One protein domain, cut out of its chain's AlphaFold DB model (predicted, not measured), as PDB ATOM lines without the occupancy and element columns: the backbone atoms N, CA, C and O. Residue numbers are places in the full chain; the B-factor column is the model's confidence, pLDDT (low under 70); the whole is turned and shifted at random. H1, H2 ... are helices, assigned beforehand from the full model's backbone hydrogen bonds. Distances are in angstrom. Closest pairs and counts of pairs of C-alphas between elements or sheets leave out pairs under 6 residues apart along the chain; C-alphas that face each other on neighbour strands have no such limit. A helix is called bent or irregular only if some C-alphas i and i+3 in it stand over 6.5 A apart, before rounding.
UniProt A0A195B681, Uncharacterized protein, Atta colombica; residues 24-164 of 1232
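Overview. This is residues 24 to 164 of the 1232 residues of an uncharacterized protein of Atta colombica (UniProt A0A195B681). One long helix, H1, runs along the longest axis, and H2 folds back beside its later part; on one side of this pair H3, H4 and H5 stand side by side as a zigzag layer of alternating direction, H3 crossing H1 and H5 crossing H2. The short H6 sits at the start of H4, and a tail without named elements, residues 136 to 164, runs from there back in the direction of H1's first residues. The printed part has 141 residues with six named helices, H1 to H6 in chain order, and no named strand, an all-helix class. It is compact, with a radius of gyration of the C-alphas of 15.1 A and spans of 47, 38 and 25 A.

Along the chain. Find C-alpha 24 at (312.213, 265.323, 145.340); from there H1, residues 24 to 53, runs 41.0 A to C-alpha 53 at (273.734, 270.101, 131.962). H1 is neither bent nor irregular, but only just: C-alphas 26 and 29 are 6.2 A apart. Next comes H2, residues 60 to 74, 20.4 A long. H3, residues 80 to 89, spans 15.8 A and is irregular, with C-alphas 85 and 88 7.1 A apart. Then read H4, residues 95 to 106, 16.3 A, and H5, residues 115 to 126, 16.4 A. H6, residues 132 to 135, spans 4.6 A and ends at C-alpha 135, (272.651, 260.951, 135.908).

Arrangement. Begin at H4, the hub, which touches H3, H5 and H6. H4 and H5 form a helical hairpin at a shallow tilt of 19 degrees, the C-alphas of Arg 100 and Ala 122 closest at 5.2 A. H3 and H4 form another, at a shallow tilt of 34 degrees, only just short of steep; their closest C-alphas, Leu 83 and Ser 105, are 6.2 A apart. With residues 95 to 96 alone H4 touches H6, the C-alphas of Lys 95 and Asn 133 closest at 5.2 A. H1 touches H3 about perpendicular, at 82 degrees, with its residues 32 to 40 alone; the closest C-alphas, Ser 36 and Tyr 81, are 5.3 A apart. With residues 40 to 51 alone H1 touches H2, a helical hairpin at a shallow tilt of 32 degrees, the C-alphas of Phe 47 and Tyr 70 closest at 6.3 A. H5, with residues 117 to 121 alone, touches H2 at a steep tilt of 56 degrees, opposite ways, the C-alphas of Thr 117 and Ser 65 closest at 5.4 A. H1 is apart from H4 and H5. In H2, H4 and H5 every O i to N i+4 pair is within hydrogen-bond range; H1 has 24 of 26, H3 has 0 of 6 but 5 of 7 O i to N i+3 pairs, and H6 is too short for an i+4 pair.

Size, cuts and confidence. The C-alphas of Thr 24 and Glu 60, the two farthest apart, are 48.2 A apart. The printed part has no cut, and no link between helices is long. Look for pLDDT under 70 at residues 24 to 27, 53 to 56 and 155 to 162; the mean of the printed part is 86.5.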
ATOM      1  N   THR A  24     313.490 266.066 145.344       50.84
ATOM      2  CA  THR A  24     312.213 265.323 145.340       50.84
ATOM      3  C   THR A  24     311.182 265.805 146.368       50.84
ATOM      4  O   THR A  24     310.012 265.968 146.027       50.84
ATOM      5  N   LYS A  25     311.590 266.114 147.608       52.44
ATOM      6  CA  LYS A  25     310.656 266.568 148.659       52.44
ATOM      7  C   LYS A  25     310.094 267.981 148.473       52.44
ATOM      8  O   LYS A  25     309.033 268.253 149.021       52.44
ATOM      9  N   LYS A  26     310.766 268.886 147.746       54.91
ATOM     10  CA  LYS A  26     310.213 270.234 147.495       54.91
ATOM     11  C   LYS A  26     309.152 270.215 146.396       54.91
ATOM     12  O   LYS A  26     308.181 270.955 146.496       54.91
ATOM     13  N   ASN A  27     309.309 269.336 145.407       68.81
ATOM     14  CA  ASN A  27     308.333 269.167 144.334       68.81
ATOM     15  C   ASN A  27     307.028 268.533 144.846       68.81
ATOM     16  O   ASN A  27     305.962 268.963 144.433       68.81
ATOM     17  N   ALA A  28     307.087 267.582 145.789       80.44
ATOM     18  CA  ALA A  28     305.905 266.855 146.274       80.44
ATOM     19  C   ALA A  28     304.746 267.757 146.757       80.44
ATOM     20  O   ALA A  28     303.596 267.498 146.418       80.44
ATOM     21  N   VAL A  29     305.035 268.847 147.482       86.44
ATOM     22  CA  VAL A  29     304.006 269.814 147.928       86.44
ATOM     23  C   VAL A  29     303.378 270.555 146.741       86.44
ATOM     24  O   VAL A  29     302.179 270.813 146.730       86.44
ATOM     25  N   ILE A  30     304.185 270.885 145.731       87.81
ATOM     26  CA  ILE A  30     303.758 271.605 144.526       87.81
ATOM     27  C   ILE A  30     302.910 270.691 143.626       87.81
ATOM     28  O   ILE A  30     301.857 271.121 143.162       87.81
ATOM     29  N   GLU A  31     303.293 269.423 143.450       87.88
ATOM     30  CA  GLU A  31     302.468 268.437 142.736       87.88
ATOM     31  C   GLU A  31     301.145 268.176 143.472       87.88
ATOM     32  O   GLU A  31     300.083 268.286 142.866       87.88
ATOM     33  N   ASN A  32     301.171 267.946 144.792       89.12
ATOM     34  CA  ASN A  32     299.952 267.810 145.598       89.12
ATOM     35  C   ASN A  32     299.031 269.043 145.456       89.12
ATOM     36  O   ASN A  32     297.810 268.902 145.355       89.12
ATOM     37  N   LEU A  33     299.590 270.259 145.398       91.19
ATOM     38  CA  LEU A  33     298.814 271.477 145.152       91.19
ATOM     39  C   LEU A  33     298.178 271.497 143.753       91.19
ATOM     40  O   LEU A  33     296.989 271.806 143.662       91.19
ATOM     41  N   LYS A  34     298.894 271.102 142.687       91.12
ATOM     42  CA  LYS A  34     298.301 270.936 141.341       91.12
ATOM     43  C   LYS A  34     297.154 269.929 141.364       91.12
ATOM     44  O   LYS A  34     296.077 270.242 140.868       91.12
ATOM     45  N   LEU A  35     297.360 268.762 141.984       91.06
ATOM     46  CA  LEU A  35     296.325 267.734 142.127       91.06
ATOM     47  C   LEU A  35     295.086 268.280 142.847       91.06
ATOM     48  O   LEU A  35     293.972 267.953 142.458       91.06
ATOM     49  N   SER A  36     295.258 269.148 143.851       92.38
ATOM     50  CA  SER A  36     294.130 269.762 144.567       92.38
ATOM     51  C   SER A  36     293.341 270.765 143.716       92.38
ATOM     52  O   SER A  36     292.135 270.902 143.917       92.38
ATOM     53  N   VAL A  37     293.993 271.404 142.736       92.81
ATOM     54  CA  VAL A  37     293.348 272.267 141.735       92.81
ATOM     55  C   VAL A  37     292.603 271.411 140.709       92.81
ATOM     56  O   VAL A  37     291.391 271.559 140.593       92.81
ATOM     57  N   THR A  38     293.271 270.449 140.056       92.69
ATOM     58  CA  THR A  38     292.623 269.534 139.094       92.69
ATOM     59  C   THR A  38     291.420 268.827 139.723       92.69
ATOM     60  O   THR A  38     290.341 268.791 139.144       92.69
ATOM     61  N   PHE A  39     291.564 268.321 140.951       94.62
ATOM     62  CA  PHE A  39     290.488 267.618 141.643       94.62
ATOM     63  C   PHE A  39     289.299 268.523 141.993       94.62
ATOM     64  O   PHE A  39     288.151 268.097 141.868       94.62
ATOM     65  N   ARG A  40     289.545 269.781 142.390       94.12
ATOM     66  CA  ARG A  40     288.479 270.777 142.572       94.12
ATOM     67  C   ARG A  40     287.743 271.024 141.264       94.12
ATOM     68  O   ARG A  40     286.517 271.034 141.257       94.12
ATOM     69  N   ASP A  41     288.485 271.205 140.181       92.12
ATOM     70  CA  ASP A  41     287.927 271.577 138.888       92.12
ATOM     71  C   ASP A  41     287.129 270.398 138.276       92.12
ATOM     72  O   ASP A  41     286.055 270.619 137.719       92.12
ATOM     73  N   ASN A  42     287.545 269.145 138.520       94.12
ATOM     74  CA  ASN A  42     286.770 267.930 138.216       94.12
ATOM     75  C   ASN A  42     285.457 267.843 139.022       94.12
ATOM     76  O   ASN A  42     284.406 267.535 138.458       94.12
ATOM     77  N   ILE A  43     285.488 268.124 140.336       95.19
ATOM     78  CA  ILE A  43     284.269 268.166 141.167       95.19
ATOM     79  C   ILE A  43     283.332 269.272 140.671       95.19
ATOM     80  O   ILE A  43     282.140 269.025 140.502       95.19
ATOM     81  N   LEU A  44     283.865 270.470 140.406       93.19
ATOM     82  CA  LEU A  44     283.099 271.597 139.877       93.19
ATOM     83  C   LEU A  44     282.436 271.242 138.547       93.19
ATOM     84  O   LEU A  44     281.256 271.533 138.397       93.19
ATOM     85  N   TYR A  45     283.145 270.575 137.627       92.44
ATOM     86  CA  TYR A  45     282.592 270.099 136.353       92.44
ATOM     87  C   TYR A  45     281.385 269.180 136.563       92.44
ATOM     88  O   TYR A  45     280.292 269.460 136.069       92.44
ATOM     89  N   ILE A  46     281.565 268.127 137.365       93.62
ATOM     90  CA  ILE A  46     280.527 267.131 137.651       93.62
ATOM     91  C   ILE A  46     279.323 267.767 138.359       93.62
ATOM     92  O   ILE A  46     278.186 267.506 137.971       93.62
ATOM     93  N   PHE A  47     279.548 268.637 139.346       94.12
ATOM     94  CA  PHE A  47     278.469 269.323 140.065       94.12
ATOM     95  C   PHE A  47     277.715 270.294 139.145       94.12
ATOM     96  O   PHE A  47     276.489 270.275 139.130       94.12
ATOM     97  N   SER A  48     278.411 271.073 138.312       91.19
ATOM     98  CA  SER A  48     277.751 271.972 137.353       91.19
ATOM     99  C   SER A  48     276.956 271.237 136.269       91.19
ATOM    100  O   SER A  48     275.887 271.699 135.880       91.19
ATOM    101  N   TYR A  49     277.412 270.063 135.817       89.94
ATOM    102  CA  TYR A  49     276.633 269.232 134.897       89.94
ATOM    103  C   TYR A  49     275.362 268.678 135.561       89.94
ATOM    104  O   TYR A  49     274.308 268.656 134.930       89.94
ATOM    105  N   LEU A  50     275.446 268.269 136.833       89.88
ATOM    106  CA  LEU A  50     274.296 267.791 137.611       89.88
ATOM    107  C   LEU A  50     273.255 268.877 137.908       89.88
ATOM    108  O   LEU A  50     272.105 268.524 138.131       89.88
ATOM    109  N   LEU A  51     273.647 270.154 137.913       87.88
ATOM    110  CA  LEU A  51     272.738 271.294 138.061       87.88
ATOM    111  C   LEU A  51     272.130 271.705 136.709       87.88
ATOM    112  O   LEU A  51     270.912 271.719 136.547       87.88
ATOM    113  N   TYR A  52     272.976 271.998 135.715       83.88
ATOM    114  CA  TYR A  52     272.573 272.749 134.515       83.88
ATOM    115  C   TYR A  52     272.685 271.962 133.195       83.88
ATOM    116  O   TYR A  52     272.188 272.408 132.158       83.88
ATOM    117  N   GLY A  53     273.350 270.801 133.193       69.50
ATOM    118  CA  GLY A  53     273.734 270.101 131.962       69.50
ATOM    119  C   GLY A  53     272.588 269.417 131.215       69.50
ATOM    120  O   GLY A  53     272.622 269.344 129.986       69.50
ATOM    121  N   ARG A  54     271.580 268.924 131.944       69.94
ATOM    122  CA  ARG A  54     270.319 268.349 131.438       69.94
ATOM    123  C   ARG A  54     269.223 268.512 132.488       69.94
ATOM    124  O   ARG A  54     269.541 268.716 133.660       69.94
ATOM    125  N   GLU A  55     267.967 268.309 132.083       65.00
ATOM    126  CA  GLU A  55     266.892 267.960 133.018       65.00
ATOM    127  C   GLU A  55     267.361 266.791 133.893       65.00
ATOM    128  O   GLU A  55     267.625 265.681 133.419       65.00
ATOM    129  N   ASN A  56     267.545 267.091 135.171       65.88
ATOM    130  CA  ASN A  56     268.020 266.178 136.190       65.88
ATOM    131  C   ASN A  56     266.864 265.944 137.160       65.88
ATOM    132  O   ASN A  56     266.220 266.888 137.604       65.88
ATOM    133  N   ASN A  57     266.588 264.681 137.492       77.25
ATOM    134  CA  ASN A  57     265.473 264.315 138.373       77.25
ATOM    135  C   ASN A  57     265.812 264.561 139.860       77.25
ATOM    136  O   ASN A  57     265.491 263.730 140.710       77.25
ATOM    137  N   LEU A  58     266.518 265.653 140.161       85.62
ATOM    138  CA  LEU A  58     266.764 266.112 141.521       85.62
ATOM    139  C   LEU A  58     265.516 266.833 142.042       85.62
ATOM    140  O   LEU A  58     264.818 267.514 141.294       85.62
ATOM    141  N   THR A  59     265.239 266.711 143.337       87.62
ATOM    142  CA  THR A  59     264.253 267.582 143.996       87.62
ATOM    143  C   THR A  59     264.825 268.988 144.191       87.62
ATOM    144  O   THR A  59     266.042 269.176 144.200       87.62
ATOM    145  N   GLU A  60     263.966 269.981 144.419       82.75
ATOM    146  CA  GLU A  60     264.372 271.358 144.742       82.75
ATOM    147  C   GLU A  60     265.354 271.419 145.931       82.75
ATOM    148  O   GLU A  60     266.375 272.106 145.869       82.75
ATOM    149  N   GLU A  61     265.111 270.622 146.981       84.94
ATOM    150  CA  GLU A  61     266.018 270.472 148.129       84.94
ATOM    151  C   GLU A  61     267.402 269.934 147.718       84.94
ATOM    152  O   GLU A  61     268.433 270.405 148.209       84.94
ATOM    153  N   GLN A  62     267.440 268.945 146.817       90.88
ATOM    154  CA  GLN A  62     268.672 268.327 146.319       90.88
ATOM    155  C   GLN A  62     269.437 269.275 145.382       90.88
ATOM    156  O   GLN A  62     270.655 269.401 145.528       90.88
ATOM    157  N   HIS A  63     268.743 269.988 144.488       90.06
ATOM    158  CA  HIS A  63     269.324 271.015 143.620       90.06
ATOM    159  C   HIS A  63     269.935 272.149 144.450       90.06
ATOM    160  O   HIS A  63     271.139 272.385 144.376       90.06
ATOM    161  N   THR A  64     269.145 272.773 145.330       86.31
ATOM    162  CA  THR A  64     269.581 273.868 146.218       86.31
ATOM    163  C   THR A  64     270.768 273.451 147.091       86.31
ATOM    164  O   THR A  64     271.719 274.214 147.294       86.31
ATOM    165  N   SER A  65     270.760 272.205 147.579       91.19
ATOM    166  CA  SER A  65     271.880 271.647 148.337       91.19
ATOM    167  C   SER A  65     273.149 271.509 147.493       91.19
ATOM    168  O   SER A  65     274.243 271.844 147.954       91.19
ATOM    169  N   LEU A  66     273.028 271.019 146.260       92.81
ATOM    170  CA  LEU A  66     274.163 270.826 145.362       92.81
ATOM    171  C   LEU A  66     274.734 272.167 144.879       92.81
ATOM    172  O   LEU A  66     275.951 272.343 144.880       92.81
ATOM    173  N   GLU A  67     273.865 273.124 144.561       90.88
ATOM    174  CA  GLU A  67     274.207 274.489 144.158       90.88
ATOM    175  C   GLU A  67     274.940 275.244 145.270       90.88
ATOM    176  O   GLU A  67     275.990 275.841 145.031       90.88
ATOM    177  N   THR A  68     274.476 275.121 146.518       89.38
ATOM    178  CA  THR A  68     275.168 275.676 147.691       89.38
ATOM    179  C   THR A  68     276.603 275.144 147.798       89.38
ATOM    180  O   THR A  68     277.546 275.915 147.985       89.38
ATOM    181  N   LEU A  69     276.811 273.830 147.645       91.44
ATOM    182  CA  LEU A  69     278.158 273.243 147.685       91.44
ATOM    183  C   LEU A  69     279.012 273.654 146.483       91.44
ATOM    184  O   LEU A  69     280.200 273.938 146.648       91.44
ATOM    185  N   TYR A  70     278.414 273.701 145.293       92.75
ATOM    186  CA  TYR A  70     279.055 274.163 144.067       92.75
ATOM    187  C   TYR A  70     279.559 275.606 144.217       92.75
ATOM    188  O   TYR A  70     280.733 275.865 143.957       92.75
ATOM    189  N   GLN A  71     278.739 276.519 144.741       88.88
ATOM    190  CA  GLN A  71     279.119 277.915 144.975       88.88
ATOM    191  C   GLN A  71     280.238 278.053 146.024       88.88
ATOM    192  O   GLN A  71     281.200 278.789 145.801       88.88
ATOM    193  N   PHE A  72     280.205 277.291 147.127       88.44
ATOM    194  CA  PHE A  72     281.306 277.275 148.110       88.44
ATOM    195  C   PHE A  72     282.631 276.746 147.527       88.44
ATOM    196  O   PHE A  72     283.709 277.211 147.915       88.44
ATOM    197  N   LEU A  73     282.571 275.809 146.575       90.25
ATOM    198  CA  LEU A  73     283.736 275.309 145.837       90.25
ATOM    199  C   LEU A  73     284.225 276.312 144.773       90.25
ATOM    200  O   LEU A  73     285.433 276.534 144.680       90.25
ATOM    201  N   LYS A  74     283.316 276.959 144.025       89.25
ATOM    202  CA  LYS A  74     283.613 277.971 142.989       89.25
ATOM    203  C   LYS A  74     284.277 279.206 143.601       89.25
ATOM    204  O   LYS A  74     285.320 279.654 143.127       89.25
ATOM    205  N   LYS A  75     283.758 279.669 144.744       86.81
ATOM    206  CA  LYS A  75     284.323 280.763 145.558       86.81
ATOM    207  C   LYS A  75     285.546 280.335 146.394       86.81
ATOM    208  O   LYS A  75     286.124 281.143 147.118       86.81
ATOM    209  N   LYS A  76     285.985 279.074 146.247       86.88
ATOM    210  CA  LYS A  76     287.213 278.470 146.810       86.88
ATOM    211  C   LYS A  76     287.304 278.506 148.340       86.88
ATOM    212  O   LYS A  76     288.393 278.454 148.902       86.88
ATOM    213  N   MET A  77     286.162 278.526 149.027       79.94
ATOM    214  CA  MET A  77     286.091 278.549 150.496       79.94
ATOM    215  C   MET A  77     286.409 277.187 151.146       79.94
ATOM    216  O   MET A  77     286.414 277.066 152.370       79.94
ATOM    217  N   VAL A  78     286.671 276.151 150.341       81.19
ATOM    218  CA  VAL A  78     287.005 274.792 150.787       81.19
ATOM    219  C   VAL A  78     288.490 274.512 150.559       81.19
ATOM    220  O   VAL A  78     288.990 274.600 149.439       81.19
ATOM    221  N   TYR A  79     289.203 274.108 151.611       87.38
ATOM    222  CA  TYR A  79     290.636 273.806 151.543       87.38
ATOM    223  C   TYR A  79     290.909 272.423 150.919       87.38
ATOM    224  O   TYR A  79     291.027 271.402 151.602       87.38
ATOM    225  N   MET A  80     291.012 272.399 149.590       91.19
ATOM    226  CA  MET A  80     291.051 271.178 148.773       91.19
ATOM    227  C   MET A  80     292.254 270.251 149.021       91.19
ATOM    228  O   MET A  80     292.139 269.044 148.799       91.19
ATOM    229  N   TYR A  81     293.379 270.759 149.540       90.06
ATOM    230  CA  TYR A  81     294.570 269.948 149.855       90.06
ATOM    231  C   TYR A  81     294.259 268.806 150.840       90.06
ATOM    232  O   TYR A  81     294.774 267.696 150.709       90.06
ATOM    233  N   ASN A  82     293.342 269.036 151.787       88.88
ATOM    234  CA  ASN A  82     292.931 268.030 152.768       88.88
ATOM    235  C   ASN A  82     292.072 266.895 152.193       88.88
ATOM    236  O   ASN A  82     291.870 265.889 152.879       88.88
ATOM    237  N   LEU A  83     291.555 267.029 150.968       90.81
ATOM    238  CA  LEU A  83     290.740 265.994 150.335       90.81
ATOM    239  C   LEU A  83     291.581 264.984 149.539       90.81
ATOM    240  O   LEU A  83     291.120 263.860 149.350       90.81
ATOM    241  N   LEU A  84     292.823 265.315 149.162       91.06
ATOM    242  CA  LEU A  84     293.738 264.436 148.411       91.06
ATOM    243  C   LEU A  84     293.835 262.981 148.937       91.06
ATOM    244  O   LEU A  84     293.871 262.066 148.112       91.06
ATOM    245  N   PRO A  85     293.797 262.693 150.262       90.12
ATOM    246  CA  PRO A  85     293.814 261.318 150.782       90.12
ATOM    247  C   PRO A  85     292.611 260.436 150.405       90.12
ATOM    248  O   PRO A  85     292.583 259.265 150.798       90.12
ATOM    249  N   ILE A  86     291.598 260.966 149.708       91.94
ATOM    250  CA  ILE A  86     290.474 260.173 149.187       91.94
ATOM    251  C   ILE A  86     290.664 259.738 147.735       91.94
ATOM    252  O   ILE A  86     289.960 258.822 147.327       91.94
ATOM    253  N   LEU A  87     291.604 260.321 146.980       91.75
ATOM    254  CA  LEU A  87     291.793 260.021 145.554       91.75
ATOM    255  C   LEU A  87     291.975 258.511 145.276       91.75
ATOM    256  O   LEU A  87     291.230 257.992 144.447       91.75
ATOM    257  N   PRO A  88     292.794 257.739 146.032       90.25
ATOM    258  CA  PRO A  88     292.909 256.284 145.838       90.25
ATOM    259  C   PRO A  88     291.662 255.473 146.239       90.25
ATOM    260  O   PRO A  88     291.672 254.251 146.163       90.25
ATOM    261  N   LYS A  89     290.603 256.126 146.738       91.88
ATOM    262  CA  LYS A  89     289.295 255.522 147.051       91.88
ATOM    263  C   LYS A  89     288.225 255.881 146.021       91.88
ATOM    264  O   LYS A  89     287.106 255.388 146.132       91.88
ATOM    265  N   LEU A  90     288.551 256.760 145.072       92.62
ATOM    266  CA  LEU A  90     287.709 257.090 143.925       92.62
ATOM    267  C   LEU A  90     288.025 256.202 142.713       92.62
ATOM    268  O   LEU A  90     287.291 256.266 141.736       92.62
ATOM    269  N   ASP A  91     289.047 255.343 142.792       89.62
ATOM    270  CA  ASP A  91     289.338 254.278 141.818       89.62
ATOM    271  C   ASP A  91     288.324 253.119 141.947       89.62
ATOM    272  O   ASP A  91     288.618 252.007 142.383       89.62
ATOM    273  N   ILE A  92     287.063 253.458 141.677       91.12
ATOM    274  CA  ILE A  92     285.869 252.617 141.719       91.12
ATOM    275  C   ILE A  92     284.907 253.115 140.636       91.12
ATOM    276  O   ILE A  92     284.799 254.315 140.386       91.12
ATOM    277  N   THR A  93     284.185 252.203 139.987       88.69
ATOM    278  CA  THR A  93     283.318 252.544 138.847       88.69
ATOM    279  C   THR A  93     281.982 253.180 139.243       88.69
ATOM    280  O   THR A  93     281.401 253.903 138.435       88.69
ATOM    281  N   ASP A  94     281.501 252.934 140.466       93.62
ATOM    282  CA  ASP A  94     280.212 253.425 140.967       93.62
ATOM    283  C   ASP A  94     280.245 254.931 141.285       93.62
ATOM    284  O   ASP A  94     280.931 255.384 142.206       93.62
ATOM    285  N   LYS A  95     279.440 255.707 140.552       94.31
ATOM    286  CA  LYS A  95     279.315 257.165 140.690       94.31
ATOM    287  C   LYS A  95     278.589 257.602 141.964       94.31
ATOM    288  O   LYS A  95     278.894 258.684 142.477       94.31
ATOM    289  N   ASN A  96     277.717 256.760 142.523       94.38
ATOM    290  CA  ASN A  96     277.113 256.984 143.839       94.38
ATOM    291  C   ASN A  96     278.189 256.880 144.922       94.38
ATOM    292  O   ASN A  96     278.379 257.815 145.705       94.38
ATOM    293  N   GLN A  97     278.963 255.791 144.926       95.31
ATOM    294  CA  GLN A  97     280.039 255.604 145.896       95.31
ATOM    295  C   GLN A  97     281.185 256.621 145.724       95.31
ATOM    296  O   GLN A  97     281.631 257.161 146.739       95.31
ATOM    297  N   GLN A  98     281.615 256.958 144.494       95.12
ATOM    298  CA  GLN A  98     282.593 258.038 144.252       95.12
ATOM    299  C   GLN A  98     282.112 259.353 144.897       95.12
ATOM    300  O   GLN A  98     282.795 259.926 145.748       95.12
ATOM    301  N   THR A  99     280.903 259.808 144.555       95.56
ATOM    302  CA  THR A  99     280.379 261.107 145.013       95.56
ATOM    303  C   THR A  99     280.112 261.127 146.519       95.56
ATOM    304  O   THR A  99     280.453 262.101 147.193       95.56
ATOM    305  N   ARG A 100     279.600 260.033 147.098       95.94
ATOM    306  CA  ARG A 100     279.434 259.907 148.554       95.94
ATOM    307  C   ARG A 100     280.778 259.972 149.290       95.94
ATOM    308  O   ARG A 100     280.848 260.585 150.353       95.94
ATOM    309  N   ILE A 101     281.863 259.420 148.734       96.19
ATOM    310  CA  ILE A 101     283.217 259.565 149.302       96.19
ATOM    311  C   ILE A 101     283.692 261.027 149.251       96.19
ATOM    312  O   ILE A 101     284.257 261.503 150.240       96.19
ATOM    313  N   VAL A 102     283.427 261.751 148.157       96.25
ATOM    314  CA  VAL A 102     283.724 263.193 148.041       96.25
ATOM    315  C   VAL A 102     282.958 263.994 149.101       96.25
ATOM    316  O   VAL A 102     283.582 264.696 149.899       96.25
ATOM    317  N   LEU A 103     281.635 263.828 149.199       96.38
ATOM    318  CA  LEU A 103     280.778 264.535 150.166       96.38
ATOM    319  C   LEU A 103     281.171 264.251 151.631       96.38
ATOM    320  O   LEU A 103     281.320 265.180 152.426       96.38
ATOM    321  N   LEU A 104     281.454 262.990 151.983       94.94
ATOM    322  CA  LEU A 104     281.944 262.590 153.316       94.94
ATOM    323  C   LEU A 104     283.354 263.120 153.652       94.94
ATOM    324  O   LEU A 104     283.777 263.070 154.815       94.94
ATOM    325  N   SER A 105     284.086 263.622 152.656       93.38
ATOM    326  CA  SER A 105     285.357 264.332 152.833       93.38
ATOM    327  C   SER A 105     285.167 265.850 152.903       93.38
ATOM    328  O   SER A 105     285.800 266.512 153.731       93.38
ATOM    329  N   LEU A 106     284.237 266.398 152.111       93.69
ATOM    330  CA  LEU A 106     283.830 267.803 152.163       93.69
ATOM    331  C   LEU A 106     283.275 268.173 153.546       93.69
ATOM    332  O   LEU A 106     283.709 269.172 154.109       93.69
ATOM    333  N   ILE A 107     282.434 267.330 154.163       93.00
ATOM    334  CA  ILE A 107     281.901 267.539 155.532       93.00
ATOM    335  C   ILE A 107     283.003 267.853 156.563       93.00
ATOM    336  O   ILE A 107     282.768 268.584 157.517       93.00
ATOM    337  N   LYS A 108     284.223 267.334 156.382       87.75
ATOM    338  CA  LYS A 108     285.342 267.524 157.325       87.75
ATOM    339  C   LYS A 108     286.135 268.815 157.097       87.75
ATOM    340  O   LYS A 108     287.015 269.116 157.896       87.75
ATOM    341  N   ASN A 109     285.858 269.529 156.006       85.94
ATOM    342  CA  ASN A 109     286.587 270.720 155.558       85.94
ATOM    343  C   ASN A 109     285.659 271.910 155.230       85.94
ATOM    344  O   ASN A 109     286.151 273.005 154.970       85.94
ATOM    345  N   LEU A 110     284.337 271.710 155.250       88.62
ATOM    346  CA  LEU A 110     283.318 272.753 155.125       88.62
ATOM    347  C   LEU A 110     283.097 273.497 156.458       88.62
ATOM    348  O   LEU A 110     283.187 272.874 157.524       88.62
ATOM    349  N   PRO A 111     282.713 274.788 156.425       84.75
ATOM    350  CA  PRO A 111     282.194 275.496 157.595       84.75
ATOM    351  C   PRO A 111     280.990 274.769 158.207       84.75
ATOM    352  O   PRO A 111     280.161 274.229 157.475       84.75
ATOM    353  N   PHE A 112     280.857 274.780 159.539       83.62
ATOM    354  CA  PHE A 112     279.823 274.013 160.259       83.62
ATOM    355  C   PHE A 112     278.394 274.222 159.731       83.62
ATOM    356  O   PHE A 112     277.630 273.263 159.666       83.62
ATOM    357  N   TYR A 113     278.058 275.438 159.293       85.00
ATOM    358  CA  TYR A 113     276.735 275.787 158.768       85.00
ATOM    359  C   TYR A 113     276.434 275.239 157.355       85.00
ATOM    360  O   TYR A 113     275.281 275.266 156.950       85.00
ATOM    361  N   ILE A 114     277.426 274.695 156.631       90.12
ATOM    362  CA  ILE A 114     277.265 274.018 155.320       90.12
ATOM    363  C   ILE A 114     277.464 272.489 155.430       90.12
ATOM    364  O   ILE A 114     277.166 271.726 154.509       90.12
ATOM    365  N   GLN A 115     277.942 271.983 156.575       91.81
ATOM    366  CA  GLN A 115     278.138 270.537 156.780       91.81
ATOM    367  C   GLN A 115     276.822 269.744 156.733       91.81
ATOM    368  O   GLN A 115     276.831 268.569 156.364       91.81
ATOM    369  N   CYS A 116     275.692 270.372 157.074       89.75
ATOM    370  CA  CYS A 116     274.356 269.796 156.910       89.75
ATOM    371  C   CYS A 116     274.039 269.494 155.437       89.75
ATOM    372  O   CYS A 116     273.580 268.395 155.141       89.75
ATOM    373  N   THR A 117     274.367 270.403 154.520       92.75
ATOM    374  CA  THR A 117     274.097 270.306 153.079       92.75
ATOM    375  C   THR A 117     274.813 269.118 152.432       92.75
ATOM    376  O   THR A 117     274.195 268.271 151.787       92.75
ATOM    377  N   ALA A 118     276.119 268.974 152.687       94.94
ATOM    378  CA  ALA A 118     276.887 267.824 152.201       94.94
ATOM    379  C   ALA A 118     276.472 266.498 152.863       94.94
ATOM    380  O   ALA A 118     276.603 265.437 152.251       94.94
ATOM    381  N   LYS A 119     275.940 266.543 154.092       95.19
ATOM    382  CA  LYS A 119     275.394 265.369 154.788       95.19
ATOM    383  C   LYS A 119     274.026 264.953 154.251       95.19
ATOM    384  O   LYS A 119     273.786 263.758 154.129       95.19
ATOM    385  N   TYR A 120     273.165 265.907 153.899       96.38
ATOM    386  CA  TYR A 120     271.881 265.653 153.246       96.38
ATOM    387  C   TYR A 120     272.096 264.898 151.928       96.38
ATOM    388  O   TYR A 120     271.650 263.761 151.807       96.38
ATOM    389  N   LEU A 121     272.906 265.436 151.008       96.06
ATOM    390  CA  LEU A 121     273.189 264.769 149.729       96.06
ATOM    391  C   LEU A 121     273.865 263.398 149.895       96.06
ATOM    392  O   LEU A 121     273.543 262.461 149.169       96.06
ATOM    393  N   ALA A 122     274.770 263.244 150.870       96.62
ATOM    394  CA  ALA A 122     275.390 261.948 151.150       96.62
ATOM    395  C   ALA A 122     274.368 260.897 151.629       96.62
ATOM    396  O   ALA A 122     274.492 259.731 151.250       96.62
ATOM    397  N   ASN A 123     273.361 261.306 152.414       96.38
ATOM    398  CA  ASN A 123     272.256 260.444 152.835       96.38
ATOM    399  C   ASN A 123     271.305 260.125 151.669       96.38
ATOM    400  O   ASN A 123     270.907 258.977 151.518       96.38
ATOM    401  N   GLU A 124     270.959 261.106 150.830       96.38
ATOM    402  CA  GLU A 124     270.051 260.917 149.687       96.38
ATOM    403  C   GLU A 124     270.619 259.928 148.654       96.38
ATOM    404  O   GLU A 124     269.890 259.078 148.138       96.38
ATOM    405  N   ILE A 125     271.936 259.965 148.418       95.25
ATOM    406  CA  ILE A 125     272.654 258.956 147.621       95.25
ATOM    407  C   ILE A 125     272.651 257.591 148.338       95.25
ATOM    408  O   ILE A 125     272.386 256.565 147.719       95.25
ATOM    409  N   GLU A 126     272.907 257.549 149.650       94.50
ATOM    410  CA  GLU A 126     272.916 256.304 150.447       94.50
ATOM    411  C   GLU A 126     271.533 255.636 150.559       94.50
ATOM    412  O   GLU A 126     271.434 254.415 150.686       94.50
ATOM    413  N   TRP A 127     270.461 256.420 150.458       95.00
ATOM    414  CA  TRP A 127     269.076 255.956 150.388       95.00
ATOM    415  C   TRP A 127     268.595 255.689 148.952       95.00
ATOM    416  O   TRP A 127     267.441 255.311 148.768       95.00
ATOM    417  N   ASN A 128     269.472 255.819 147.947       91.44
ATOM    418  CA  ASN A 128     269.188 255.635 146.515       91.44
ATOM    419  C   ASN A 128     268.055 256.541 145.988       91.44
ATOM    420  O   ASN A 128     267.337 256.173 145.060       91.44
ATOM    421  N   ARG A 129     267.886 257.727 146.586       91.75
ATOM    422  CA  ARG A 129     266.961 258.775 146.116       91.75
ATOM    423  C   ARG A 129     267.571 259.619 144.997       91.75
ATOM    424  O   ARG A 129     266.840 260.150 144.173       91.75
ATOM    425  N   ILE A 130     268.902 259.680 144.944       91.88
ATOM    426  CA  ILE A 130     269.679 260.168 143.801       91.88
ATOM    427  C   ILE A 130     270.460 258.976 143.239       91.88
ATOM    428  O   ILE A 130     271.209 258.346 143.986       91.88
ATOM    429  N   ASP A 131     270.333 258.688 141.936       91.88
ATOM    430  CA  ASP A 131     271.221 257.748 141.235       91.88
ATOM    431  C   ASP A 131     272.127 258.460 140.223       91.88
ATOM    432  O   ASP A 131     271.769 258.747 139.076       91.88
ATOM    433  N   LEU A 132     273.358 258.693 140.655       92.12
ATOM    434  CA  LEU A 132     274.419 259.298 139.869       92.12
ATOM    435  C   LEU A 132     274.994 258.349 138.814       92.12
ATOM    436  O   LEU A 132     275.642 258.836 137.896       92.12
ATOM    437  N   ASN A 133     274.750 257.033 138.864       92.25
ATOM    438  CA  ASN A 133     275.134 256.148 137.754       92.25
ATOM    439  C   ASN A 133     274.237 256.358 136.526       92.25
ATOM    440  O   ASN A 133     274.705 256.245 135.391       92.25
ATOM    441  N   THR A 134     272.966 256.708 136.743       89.94
ATOM    442  CA  THR A 134     272.053 257.142 135.681       89.94
ATOM    443  C   THR A 134     272.325 258.589 135.264       89.94
ATOM    444  O   THR A 134     272.446 258.850 134.067       89.94
ATOM    445  N   LEU A 135     272.466 259.523 136.216       88.50
ATOM    446  CA  LEU A 135     272.651 260.951 135.908       88.50
ATOM    447  C   LEU A 135     274.024 261.262 135.275       88.50
ATOM    448  O   LEU A 135     274.085 262.001 134.296       88.50
ATOM    449  N   LEU A 136     275.117 260.658 135.761       89.50
ATOM    450  CA  LEU A 136     276.487 260.825 135.232       89.50
ATOM    451  C   LEU A 136     276.868 259.751 134.202       89.50
ATOM    452  O   LEU A 136     278.028 259.341 134.094       89.50
ATOM    453  N   LYS A 137     275.895 259.277 133.423       86.56
ATOM    454  CA  LYS A 137     276.151 258.364 132.310       86.56
ATOM    455  C   LYS A 137     276.802 259.124 131.151       86.56
ATOM    456  O   LYS A 137     276.175 260.003 130.562       86.56
ATOM    457  N   SER A 138     278.042 258.763 130.809       83.69
ATOM    458  CA  SER A 138     278.810 259.385 129.717       83.69
ATOM    459  C   SER A 138     278.014 259.469 128.409       83.69
ATOM    460  O   SER A 138     277.311 258.524 128.031       83.69
ATOM    461  N   THR A 139     278.145 260.596 127.711       80.56
ATOM    462  CA  THR A 139     277.438 260.877 126.455       80.56
ATOM    463  C   THR A 139     278.372 260.656 125.252       80.56
ATOM    464  O   THR A 139     279.327 259.885 125.334       80.56
ATOM    465  N   LYS A 140     278.090 261.282 124.101       75.88
ATOM    466  CA  LYS A 140     279.020 261.313 122.957       75.88
ATOM    467  C   LYS A 140     280.097 262.399 123.080       75.88
ATOM    468  O   LYS A 140     281.127 262.261 122.431       75.88
ATOM    469  N   SER A 141     279.841 263.447 123.865       72.88
ATOM    470  CA  SER A 141     280.737 264.593 124.084       72.88
ATOM    471  C   SER A 141     281.294 264.634 125.513       72.88
ATOM    472  O   SER A 141     282.435 265.036 125.709       72.88
ATOM    473  N   GLU A 142     280.518 264.178 126.504       83.69
ATOM    474  CA  GLU A 142     280.838 264.322 127.929       83.69
ATOM    475  C   GLU A 142     281.266 262.998 128.580       83.69
ATOM    476  O   GLU A 142     280.585 261.974 128.444       83.69
ATOM    477  N   THR A 143     282.333 263.041 129.378       86.25
ATOM    478  CA  THR A 143     282.767 261.955 130.269       86.25
ATOM    479  C   THR A 143     282.943 262.478 131.693       86.25
ATOM    480  O   THR A 143     283.592 263.495 131.920       86.25
ATOM    481  N   PHE A 144     282.370 261.776 132.672       89.31
ATOM    482  CA  PHE A 144     282.314 262.240 134.061       89.31
ATOM    483  C   PHE A 144     283.252 261.425 134.948       89.31
ATOM    484  O   PHE A 144     282.904 260.328 135.395       89.31
ATOM    485  N   ASP A 145     284.446 261.951 135.213       89.38
ATOM    486  CA  ASP A 145     285.402 261.321 136.119       89.38
ATOM    487  C   ASP A 145     286.046 262.317 137.087       89.38
ATOM    488  O   ASP A 145     286.600 263.340 136.692       89.38
ATOM    489  N   TYR A 146     286.002 261.980 138.376       92.81
ATOM    490  CA  TYR A 146     286.672 262.730 139.431       92.81
ATOM    491  C   TYR A 146     288.204 262.621 139.338       92.81
ATOM    492  O   TYR A 146     288.902 263.488 139.864       92.81
ATOM    493  N   LEU A 147     288.722 261.582 138.670       93.12
ATOM    494  CA  LEU A 147     290.152 261.327 138.466       93.12
ATOM    495  C   LEU A 147     290.676 261.757 137.079       93.12
ATOM    496  O   LEU A 147     291.820 261.451 136.739       93.12
ATOM    497  N   ALA A 148     289.895 262.513 136.298       90.50
ATOM    498  CA  ALA A 148     290.363 263.089 135.036       90.50
ATOM    499  C   ALA A 148     291.654 263.915 135.239       90.50
ATOM    500  O   ALA A 148     291.753 264.704 136.180       90.50
ATOM    501  N   ASP A 149     292.655 263.705 134.378       88.69
ATOM    502  CA  ASP A 149     293.997 264.308 134.456       88.69
ATOM    503  C   ASP A 149     294.727 264.145 135.823       88.69
ATOM    504  O   ASP A 149     295.615 264.937 136.158       88.69
ATOM    505  N   ILE A 150     294.401 263.104 136.609       88.81
ATOM    506  CA  ILE A 150     295.052 262.765 137.891       88.81
ATOM    507  C   ILE A 150     295.747 261.397 137.806       88.81
ATOM    508  O   ILE A 150     295.106 260.349 137.831       88.81
ATOM    509  N   ASP A 151     297.084 261.392 137.798       86.69
ATOM    510  CA  ASP A 151     297.869 260.167 138.005       86.69
ATOM    511  C   ASP A 151     298.020 259.872 139.506       86.69
ATOM    512  O   ASP A 151     298.783 260.536 140.218       86.69
ATOM    513  N   LEU A 152     297.326 258.835 139.982       84.50
ATOM    514  CA  LEU A 152     297.372 258.376 141.374       84.50
ATOM    515  C   LEU A 152     298.788 257.994 141.848       84.50
ATOM    516  O   LEU A 152     299.054 258.059 143.047       84.50
ATOM    517  N   ASN A 153     299.713 257.644 140.944       80.38
ATOM    518  CA  ASN A 153     301.096 257.300 141.292       80.38
ATOM    519  C   ASN A 153     301.926 258.520 141.734       80.38
ATOM    520  O   ASN A 153     302.946 258.359 142.407       80.38
ATOM    521  N   THR A 154     301.489 259.742 141.406       73.62
ATOM    522  CA  THR A 154     302.163 260.984 141.835       73.62
ATOM    523  C   THR A 154     301.912 261.339 143.304       73.62
ATOM    524  O   THR A 154     302.652 262.141 143.879       73.62
ATOM    525  N   LEU A 155     300.908 260.728 143.946       69.88
ATOM    526  CA  LEU A 155     300.549 261.004 145.336       69.88
ATOM    527  C   LEU A 155     301.620 260.497 146.307       69.88
ATOM    528  O   LEU A 155     301.700 259.312 146.638       69.88
ATOM    529  N   SER A 156     302.397 261.432 146.858       60.62
ATOM    530  CA  SER A 156     303.263 261.176 148.010       60.62
ATOM    531  C   SER A 156     302.415 260.729 149.206       60.62
ATOM    532  O   SER A 156     301.841 261.547 149.920       60.62
ATOM    533  N   THR A 157     302.389 259.422 149.481       54.78
ATOM    534  CA  THR A 157     301.662 258.792 150.606       54.78
ATOM    535  C   THR A 157     302.199 259.164 152.000       54.78
ATOM    536  O   THR A 157     301.732 258.651 153.021       54.78
ATOM    537  N   ASN A 158     303.161 260.088 152.076       51.50
ATOM    538  CA  ASN A 158     303.604 260.696 153.323       51.50
ATOM    539  C   ASN A 158     302.487 261.555 153.942       51.50
ATOM    540  O   ASN A 158     301.641 262.126 153.259       51.50
ATOM    541  N   ARG A 159     302.478 261.670 155.273       57.03
ATOM    542  CA  ARG A 159     301.414 262.380 156.001       57.03
ATOM    543  C   ARG A 159     301.437 263.891 155.718       57.03
ATOM    544  O   ARG A 159     302.241 264.599 156.320       57.03
ATOM    545  N   ILE A 160     300.465 264.359 154.927       63.28
ATOM    546  CA  ILE A 160     300.121 265.772 154.637       63.28
ATOM    547  C   ILE A 160     300.323 266.723 155.832       63.28
ATOM    548  O   ILE A 160     300.915 267.786 155.683       63.28
ATOM    549  N   ARG A 161     299.928 266.314 157.047       57.62
ATOM    550  CA  ARG A 161     300.062 267.111 158.287       57.62
ATOM    551  C   ARG A 161     301.484 267.604 158.603       57.62
ATOM    552  O   ARG A 161     301.644 268.550 159.365       57.62
ATOM    553  N   ASN A 162     302.528 266.988 158.045       61.22
ATOM    554  CA  ASN A 162     303.910 267.446 158.226       61.22
ATOM    555  C   ASN A 162     304.263 268.664 157.341       61.22
ATOM    556  O   ASN A 162     305.320 269.277 157.512       61.22
ATOM    557  N   GLU A 163     303.397 269.033 156.397       75.50
ATOM    558  CA  GLU A 163     303.613 270.063 155.366       75.50
ATOM    559  C   GLU A 163     302.862 271.370 155.669       75.50
ATOM    560  O   GLU A 163     303.044 272.364 154.978       75.50
ATOM    561  N   GLU A 164     302.109 271.404 156.767       86.19
ATOM    562  CA  GLU A 164     301.329 272.554 157.228       86.19
ATOM    563  C   GLU A 164     302.128 273.457 158.192       86.19
ATOM    564  O   GLU A 164     303.160 273.053 158.750       86.19
TER     565      GLU A 164